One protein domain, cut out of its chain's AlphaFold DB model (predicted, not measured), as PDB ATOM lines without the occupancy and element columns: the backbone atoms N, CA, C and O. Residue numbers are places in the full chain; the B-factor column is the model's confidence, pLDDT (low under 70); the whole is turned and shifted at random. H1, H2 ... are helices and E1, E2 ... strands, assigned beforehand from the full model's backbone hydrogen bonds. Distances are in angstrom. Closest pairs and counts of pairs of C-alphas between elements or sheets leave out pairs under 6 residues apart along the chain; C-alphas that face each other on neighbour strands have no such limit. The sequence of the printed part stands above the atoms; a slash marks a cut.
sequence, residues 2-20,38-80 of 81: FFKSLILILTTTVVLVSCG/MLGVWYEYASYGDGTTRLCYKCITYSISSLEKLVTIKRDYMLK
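What this domain is: This is residues 2 to 20 and 38 to 80 of the 81 residues of an uncharacterized protein of Rhodnius prolixus (UniProt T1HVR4). A helix, H1, makes one end of a loose rod and the strand hairpin E2 and E3 the other, with short E1 beside E2 and small H2 between H1 and the sheet. Residues 2 to 10 of H1 stick out. The 62 printed residues hold H1, E1, H2, E2, E3 in that order; the class is mixed, the sheet E1 E2 E3 antiparallel. It is only just loose, close to extended: radius of gyration of the C-alphas 15.6 A, spans 50 by 24 by 21 A.

How they stand to each other: H1, residues 2 to 16, has 10 of 11 O i to N i+4 pairs within hydrogen-bond range; H2, residues 52 to 56, has its one. With residues 11 to 15 alone, H1 only just touches H2, with 3 pairs of C-alphas within 8 A, the closest Val 15 and Thr 52, 7.2 A. H2 only grazes the sheet. E1, residues 40 to 43, neighbours E2, residues 57 to 67: N 42 and O 62, 2.8 A. E2 bends by 53 degrees at residue 60 and forms a hairpin with E3, residues 70 to 79: N 63 and O 74, 2.8 A.

Where its parts are: H1 begins at C-alpha 2 (343.114, 360.423, 234.361) and measures 21.9 A, E2 28.5 A. E3, 29.2 A, ends at C-alpha 79 (333.370, 367.372, 257.078).

The domain as a whole: Residues 21 to 37 are cut out; C-alphas 20 and 38 are 29.1 A apart. Of the links printed whole, none is long. The pLDDT is under 70 in residues 2 to 20 and 49 to 55.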
ATOM      1  N   PHE A   2     341.934 360.206 233.499       50.12
ATOM      2  CA  PHE A   2     343.114 360.423 234.361       50.12
ATOM      3  C   PHE A   2     342.852 361.049 235.744       50.12
ATOM      4  O   PHE A   2     343.579 360.770 236.693       50.12
ATOM      5  N   PHE A   3     341.796 361.854 235.889       52.31
ATOM      6  CA  PHE A   3     341.522 362.581 237.138       52.31
ATOM      7  C   PHE A   3     341.189 361.655 238.321       52.31
ATOM      8  O   PHE A   3     341.589 361.916 239.451       52.31
ATOM      9  N   LYS A   4     340.505 360.531 238.054       46.31
ATOM     10  CA  LYS A   4     340.156 359.536 239.083       46.31
ATOM     11  C   LYS A   4     341.396 358.796 239.606       46.31
ATOM     12  O   LYS A   4     341.486 358.547 240.802       46.31
ATOM     13  N   SER A   5     342.367 358.510 238.734       56.22
ATOM     14  CA  SER A   5     343.629 357.862 239.117       56.22
ATOM     15  C   SER A   5     344.542 358.785 239.926       56.22
ATOM     16  O   SER A   5     345.219 358.316 240.835       56.22
ATOM     17  N   LEU A   6     344.526 360.095 239.653       51.94
ATOM     18  CA  LEU A   6     345.326 361.074 240.397       51.94
ATOM     19  C   LEU A   6     344.865 361.204 241.861       51.94
ATOM     20  O   LEU A   6     345.687 361.246 242.773       51.94
ATOM     21  N   ILE A   7     343.546 361.203 242.084       56.81
ATOM     22  CA  ILE A   7     342.944 361.251 243.426       56.81
ATOM     23  C   ILE A   7     343.311 359.998 244.231       56.81
ATOM     24  O   ILE A   7     343.681 360.110 245.396       56.81
ATOM     25  N   LEU A   8     343.291 358.821 243.595       52.69
ATOM     26  CA  LEU A   8     343.645 357.551 244.238       52.69
ATOM     27  C   LEU A   8     345.108 357.536 244.732       52.69
ATOM     28  O   LEU A   8     345.406 357.047 245.827       52.69
ATOM     29  N   ILE A   9     346.020 358.115 243.944       56.31
ATOM     30  CA  ILE A   9     347.448 358.247 244.281       56.31
ATOM     31  C   ILE A   9     347.647 359.241 245.439       56.31
ATOM     32  O   ILE A   9     348.445 358.993 246.344       56.31
ATOM     33  N   LEU A  10     346.885 360.337 245.473       54.22
ATOM     34  CA  LEU A  10     346.932 361.292 246.585       54.22
ATOM     35  C   LEU A  10     346.414 360.686 247.896       54.22
ATOM     36  O   LEU A  10     347.022 360.864 248.947       54.22
ATOM     37  N   THR A  11     345.324 359.919 247.852       54.22
ATOM     38  CA  THR A  11     344.769 359.300 249.066       54.22
ATOM     39  C   THR A  11     345.675 358.214 249.645       54.22
ATOM     40  O   THR A  11     345.778 358.085 250.860       54.22
ATOM     41  N   THR A  12     346.373 357.456 248.795       52.12
ATOM     42  CA  THR A  12     347.281 356.382 249.239       52.12
ATOM     43  C   THR A  12     348.598 356.923 249.793       52.12
ATOM     44  O   THR A  12     349.106 356.402 250.785       52.12
ATOM     45  N   THR A  13     349.127 358.003 249.214       52.12
ATOM     46  CA  THR A  13     350.352 358.651 249.712       52.12
ATOM     47  C   THR A  13     350.159 359.273 251.091       52.12
ATOM     48  O   THR A  13     351.038 359.127 251.933       52.12
ATOM     49  N   VAL A  14     348.999 359.873 251.370       52.75
ATOM     50  CA  VAL A  14     348.682 360.471 252.680       52.75
ATOM     51  C   VAL A  14     348.619 359.432 253.810       52.75
ATOM     52  O   VAL A  14     349.115 359.693 254.906       52.75
ATOM     53  N   VAL A  15     348.075 358.239 253.550       50.91
ATOM     54  CA  VAL A  15     348.036 357.140 254.537       50.91
ATOM     55  C   VAL A  15     349.454 356.659 254.879       50.91
ATOM     56  O   VAL A  15     349.761 356.391 256.043       50.91
ATOM     57  N   LEU A  16     350.354 356.637 253.889       49.59
ATOM     58  CA  LEU A  16     351.739 356.185 254.045       49.59
ATOM     59  C   LEU A  16     352.633 357.147 254.847       49.59
ATOM     60  O   LEU A  16     353.629 356.692 255.403       49.59
ATOM     61  N   VAL A  17     352.294 358.440 254.963       52.56
ATOM     62  CA  VAL A  17     353.119 359.415 255.719       52.56
ATOM     63  C   VAL A  17     353.004 359.230 257.240       52.56
ATOM     64  O   VAL A  17     353.880 359.668 257.980       52.56
ATOM     65  N   SER A  18     351.952 358.559 257.725       55.31
ATOM     66  CA  SER A  18     351.757 358.304 259.164       55.31
ATOM     67  C   SER A  18     352.460 357.036 259.678       55.31
ATOM     68  O   SER A  18     352.602 356.855 260.888       55.31
ATOM     69  N   CYS A  19     352.946 356.175 258.777       62.34
ATOM     70  CA  CYS A  19     353.681 354.962 259.130       62.34
ATOM     71  C   CYS A  19     355.184 355.248 259.243       62.34
ATOM     72  O   CYS A  19     355.880 355.441 258.246       62.34
ATOM     73  N   GLY A  20     355.706 355.234 260.472       63.66
ATOM     74  CA  GLY A  20     357.149 355.254 260.714       63.66
ATOM     75  C   GLY A  20     357.823 353.954 260.260       63.66
ATOM     76  O   GLY A  20     357.234 352.875 260.321       63.66
ATOM     77  N   MET A  38     335.808 356.789 281.785       87.19
ATOM     78  CA  MET A  38     335.799 357.118 280.360       87.19
ATOM     79  C   MET A  38     334.378 357.268 279.803       87.19
ATOM     80  O   MET A  38     334.224 357.665 278.653       87.19
ATOM     81  N   LEU A  39     333.335 356.961 280.579       91.31
ATOM     82  CA  LEU A  39     331.945 357.080 280.131       91.31
ATOM     83  C   LEU A  39     331.556 358.545 279.883       91.31
ATOM     84  O   LEU A  39     331.989 359.444 280.599       91.31
ATOM     85  N   GLY A  40     330.700 358.775 278.887       92.38
ATOM     86  CA  GLY A  40     330.203 360.106 278.533       92.38
ATOM     87  C   GLY A  40     330.731 360.622 277.196       92.38
ATOM     88  O   GLY A  40     331.082 359.842 276.308       92.38
ATOM     89  N   VAL A  41     330.725 361.947 277.037       94.81
ATOM     90  CA  VAL A  41     331.085 362.630 275.786       94.81
ATOM     91  C   VAL A  41     332.470 363.255 275.907       94.81
ATOM     92  O   VAL A  41     332.715 364.075 276.788       94.81
ATOM     93  N   TRP A  42     333.355 362.900 274.979       94.56
ATOM     94  CA  TRP A  42     334.717 363.412 274.874       94.56
ATOM     95  C   TRP A  42     334.908 364.172 273.569       94.56
ATOM     96  O   TRP A  42     334.416 363.763 272.518       94.56
ATOM     97  N   TYR A  43     335.672 365.257 273.629       92.44
ATOM     98  CA  TYR A  43     336.015 366.071 272.468       92.44
ATOM     99  C   TYR A  43     337.453 365.774 272.058       92.44
ATOM    100  O   TYR A  43     338.360 365.819 272.893       92.44
ATOM    101  N   GLU A  44     337.680 365.477 270.779       89.56
ATOM    102  CA  GLU A  44     339.044 365.307 270.281       89.56
ATOM    103  C   GLU A  44     339.737 366.670 270.218       89.56
ATOM    104  O   GLU A  44     339.463 367.480 269.332       89.56
ATOM    105  N   TYR A  45     340.639 366.926 271.166       86.06
ATOM    106  CA  TYR A  45     341.454 368.140 271.150       86.06
ATOM    107  C   TYR A  45     342.646 368.015 270.192       86.06
ATOM    108  O   TYR A  45     342.944 368.933 269.430       86.06
ATOM    109  N   ALA A  46     343.326 366.866 270.219       82.50
ATOM    110  CA  ALA A  46     344.468 366.577 269.364       82.50
ATOM    111  C   ALA A  46     344.550 365.081 269.051       82.50
ATOM    112  O   ALA A  46     344.310 364.239 269.915       82.50
ATOM    113  N   SER A  47     344.952 364.755 267.826       78.50
ATOM    114  CA  SER A  47     345.247 363.394 267.397       78.50
ATOM    115  C   SER A  47     346.414 363.395 266.413       78.50
ATOM    116  O   SER A  47     346.653 364.374 265.699       78.50
ATOM    117  N   TYR A  48     347.156 362.285 266.367       71.12
ATOM    118  CA  TYR A  48     348.192 362.088 265.349       71.12
ATOM    119  C   TYR A  48     347.591 362.071 263.931       71.12
ATOM    120  O   TYR A  48     348.255 362.476 262.979       71.12
ATOM    121  N   GLY A  49     346.306 361.712 263.811       64.31
ATOM    122  CA  GLY A  49     345.591 361.577 262.547       64.31
ATOM    123  C   GLY A  49     346.061 360.358 261.749       64.31
ATOM    124  O   GLY A  49     347.227 359.988 261.761       64.31
ATOM    125  N   ASP A  50     345.152 359.736 261.010       63.81
ATOM    126  CA  ASP A  50     345.433 358.625 260.085       63.81
ATOM    127  C   ASP A  50     345.511 359.114 258.624       63.81
ATOM    128  O   ASP A  50     345.143 358.420 257.678       63.81
ATOM    129  N   GLY A  51     345.932 360.368 258.433       56.88
ATOM    130  CA  GLY A  51     345.994 361.035 257.134       56.88
ATOM    131  C   GLY A  51     344.625 361.454 256.572       56.88
ATOM    132  O   GLY A  51     344.491 362.558 256.051       56.88
ATOM    133  N   THR A  52     343.579 360.646 256.751       58.94
ATOM    134  CA  THR A  52     342.215 360.955 256.277       58.94
ATOM    135  C   THR A  52     341.429 361.801 257.276       58.94
ATOM    136  O   THR A  52     340.801 362.793 256.898       58.94
ATOM    137  N   THR A  53     341.533 361.486 258.568       63.22
ATOM    138  CA  THR A  53     340.709 362.125 259.599       63.22
ATOM    139  C   THR A  53     341.075 363.596 259.792       63.22
ATOM    140  O   THR A  53     340.199 364.454 259.885       63.22
ATOM    141  N   ARG A  54     342.370 363.932 259.746       64.44
ATOM    142  CA  ARG A  54     342.832 365.315 259.944       64.44
ATOM    143  C   ARG A  54     342.628 366.204 258.718       64.44
ATOM    144  O   ARG A  54     342.420 367.407 258.885       64.44
ATOM    145  N   LEU A  55     342.699 365.663 257.503       66.12
ATOM    146  CA  LEU A  55     342.523 366.465 256.289       66.12
ATOM    147  C   LEU A  55     341.050 366.771 256.023       66.12
ATOM    148  O   LEU A  55     340.729 367.894 255.650       66.12
ATOM    149  N   CYS A  56     340.163 365.808 256.272       72.25
ATOM    150  CA  CYS A  56     338.774 365.910 255.841       72.25
ATOM    151  C   CYS A  56     337.783 366.180 256.975       72.25
ATOM    152  O   CYS A  56     336.678 366.622 256.674       72.25
ATOM    153  N   TYR A  57     338.133 365.962 258.251       83.00
ATOM    154  CA  TYR A  57     337.160 366.026 259.351       83.00
ATOM    155  C   TYR A  57     337.555 366.977 260.493       83.00
ATOM    156  O   TYR A  57     338.724 367.113 260.856       83.00
ATOM    157  N   LYS A  58     336.566 367.669 261.062       85.94
ATOM    158  CA  LYS A  58     336.672 368.583 262.214       85.94
ATOM    159  C   LYS A  58     335.583 368.277 263.243       85.94
ATOM    160  O   LYS A  58     334.647 367.539 262.945       85.94
ATOM    161  N   CYS A  59     335.690 368.899 264.421       88.62
ATOM    162  CA  CYS A  59     334.681 368.815 265.483       88.62
ATOM    163  C   CYS A  59     334.361 367.357 265.854       88.62
ATOM    164  O   CYS A  59     333.205 366.945 265.832       88.62
ATOM    165  N   ILE A  60     335.407 366.567 266.115       90.19
ATOM    166  CA  ILE A  60     335.277 365.136 266.392       90.19
ATOM    167  C   ILE A  60     334.872 364.945 267.855       90.19
ATOM    168  O   ILE A  60     335.503 365.496 268.761       90.19
ATOM    169  N   THR A  61     333.835 364.143 268.076       94.25
ATOM    170  CA  THR A  61     333.328 363.796 269.407       94.25
ATOM    171  C   THR A  61     333.184 362.291 269.563       94.25
ATOM    172  O   THR A  61     332.752 361.601 268.638       94.25
ATOM    173  N   TYR A  62     333.488 361.788 270.754       93.19
ATOM    174  CA  TYR A  62     333.330 360.391 271.134       93.19
ATOM    175  C   TYR A  62     332.265 360.273 272.216       93.19
ATOM    176  O   TYR A  62     332.389 360.893 273.265       93.19
ATOM    177  N   SER A  63     331.242 359.459 271.981       95.25
ATOM    178  CA  SER A  63     330.282 359.060 273.009       95.25
ATOM    179  C   SER A  63     330.601 357.638 273.445       95.25
ATOM    180  O   SER A  63     330.547 356.713 272.631       95.25
ATOM    181  N   ILE A  64     330.960 357.474 274.714       93.81
ATOM    182  CA  ILE A  64     331.380 356.203 275.298       93.81
ATOM    183  C   ILE A  64     330.301 355.737 276.272       93.81
ATOM    184  O   ILE A  64     329.984 356.419 277.248       93.81
ATOM    185  N   SER A  65     329.753 354.555 276.010       92.06
ATOM    186  CA  SER A  65     328.779 353.880 276.867       92.06
ATOM    187  C   SER A  65     329.238 352.459 277.165       92.06
ATOM    188  O   SER A  65     329.915 351.839 276.346       92.06
ATOM    189  N   SER A  66     328.844 351.909 278.310       88.44
ATOM    190  CA  SER A  66     329.121 350.516 278.655       88.44
ATOM    191  C   SER A  66     327.820 349.746 278.822       88.44
ATOM    192  O   SER A  66     326.869 350.246 279.420       88.44
ATOM    193  N   LEU A  67     327.796 348.536 278.269       85.62
ATOM    194  CA  LEU A  67     326.739 347.558 278.464       85.62
ATOM    195  C   LEU A  67     327.407 346.254 278.897       85.62
ATOM    196  O   LEU A  67     328.164 345.654 278.134       85.62
ATOM    197  N   GLU A  68     327.149 345.835 280.134       83.69
ATOM    198  CA  GLU A  68     327.774 344.659 280.748       83.69
ATOM    199  C   GLU A  68     329.316 344.700 280.688       83.69
ATOM    200  O   GLU A  68     329.943 345.571 281.284       83.69
ATOM    201  N   LYS A  69     329.940 343.747 279.982       82.38
ATOM    202  CA  LYS A  69     331.394 343.638 279.788       82.38
ATOM    203  C   LYS A  69     331.873 344.283 278.486       82.38
ATOM    204  O   LYS A  69     333.028 344.105 278.105       82.38
ATOM    205  N   LEU A  70     330.993 344.992 277.783       84.25
ATOM    206  CA  LEU A  70     331.289 345.645 276.517       84.25
ATOM    207  C   LEU A  70     331.302 347.162 276.697       84.25
ATOM    208  O   LEU A  70     330.523 347.745 277.456       84.25
ATOM    209  N   VAL A  71     332.201 347.802 275.959       87.19
ATOM    210  CA  VAL A  71     332.267 349.255 275.825       87.19
ATOM    211  C   VAL A  71     331.958 349.587 274.375       87.19
ATOM    212  O   VAL A  71     332.609 349.092 273.454       87.19
ATOM    213  N   THR A  72     330.942 350.413 274.170       91.00
ATOM    214  CA  THR A  72     330.556 350.940 272.865       91.00
ATOM    215  C   THR A  72     331.076 352.364 272.745       91.00
ATOM    216  O   THR A  72     330.835 353.197 273.616       91.00
ATOM    217  N   ILE A  73     331.785 352.641 271.653       91.81
ATOM    218  CA  ILE A  73     332.329 353.964 271.348       91.81
ATOM    219  C   ILE A  73     331.723 354.418 270.025       91.81
ATOM    220  O   ILE A  73     331.972 353.815 268.981       91.81
ATOM    221  N   LYS A  74     330.936 355.491 270.065       93.69
ATOM    222  CA  LYS A  74     330.419 356.163 268.872       93.69
ATOM    223  C   LYS A  74     331.278 357.388 268.583       93.69
ATOM    224  O   LYS A  74     331.445 358.231 269.458       93.69
ATOM    225  N   ARG A  75     331.808 357.492 267.363       90.75
ATOM    226  CA  ARG A  75     332.570 358.655 266.890       90.75
ATOM    227  C   ARG A  75     331.727 359.451 265.900       90.75
ATOM    228  O   ARG A  75     331.377 358.923 264.848       90.75
ATOM    229  N   ASP A  76     331.472 360.709 266.219       91.81
ATOM    230  CA  ASP A  76     330.810 361.676 265.345       91.81
ATOM    231  C   ASP A  76     331.830 362.728 264.885       91.81
ATOM    232  O   ASP A  76     332.789 363.032 265.596       91.81
ATOM    233  N   TYR A  77     331.665 363.244 263.667       89.69
ATOM    234  CA  TYR A  77     332.580 364.214 263.066       89.69
ATOM    235  C   TYR A  77     331.883 365.029 261.977       89.69
ATOM    236  O   TYR A  77     330.898 364.592 261.382       89.69
ATOM    237  N   MET A  78     332.418 366.214 261.687       87.19
ATOM    238  CA  MET A  78     331.949 367.081 260.608       87.19
ATOM    239  C   MET A  78     332.964 367.124 259.474       87.19
ATOM    240  O   MET A  78     334.168 367.175 259.720       87.19
ATOM    241  N   LEU A  79     332.494 367.177 258.231       82.88
ATOM    242  CA  LEU A  79     333.370 367.372 257.078       82.88
ATOM    243  C   LEU A  79     333.913 368.814 257.053       82.88
ATOM    244  O   LEU A  79     333.191 369.775 257.337       82.88
ATOM    245  N   LYS A  80     335.202 368.973 256.750       78.50
ATOM    246  CA  LYS A  80     335.814 370.270 256.449       78.50
ATOM    247  C   LYS A  80     335.423 370.635 255.018       78.50
ATOM    248  O   LYS A  80     335.835 369.943 254.094       78.50
TER     249      LYS A  80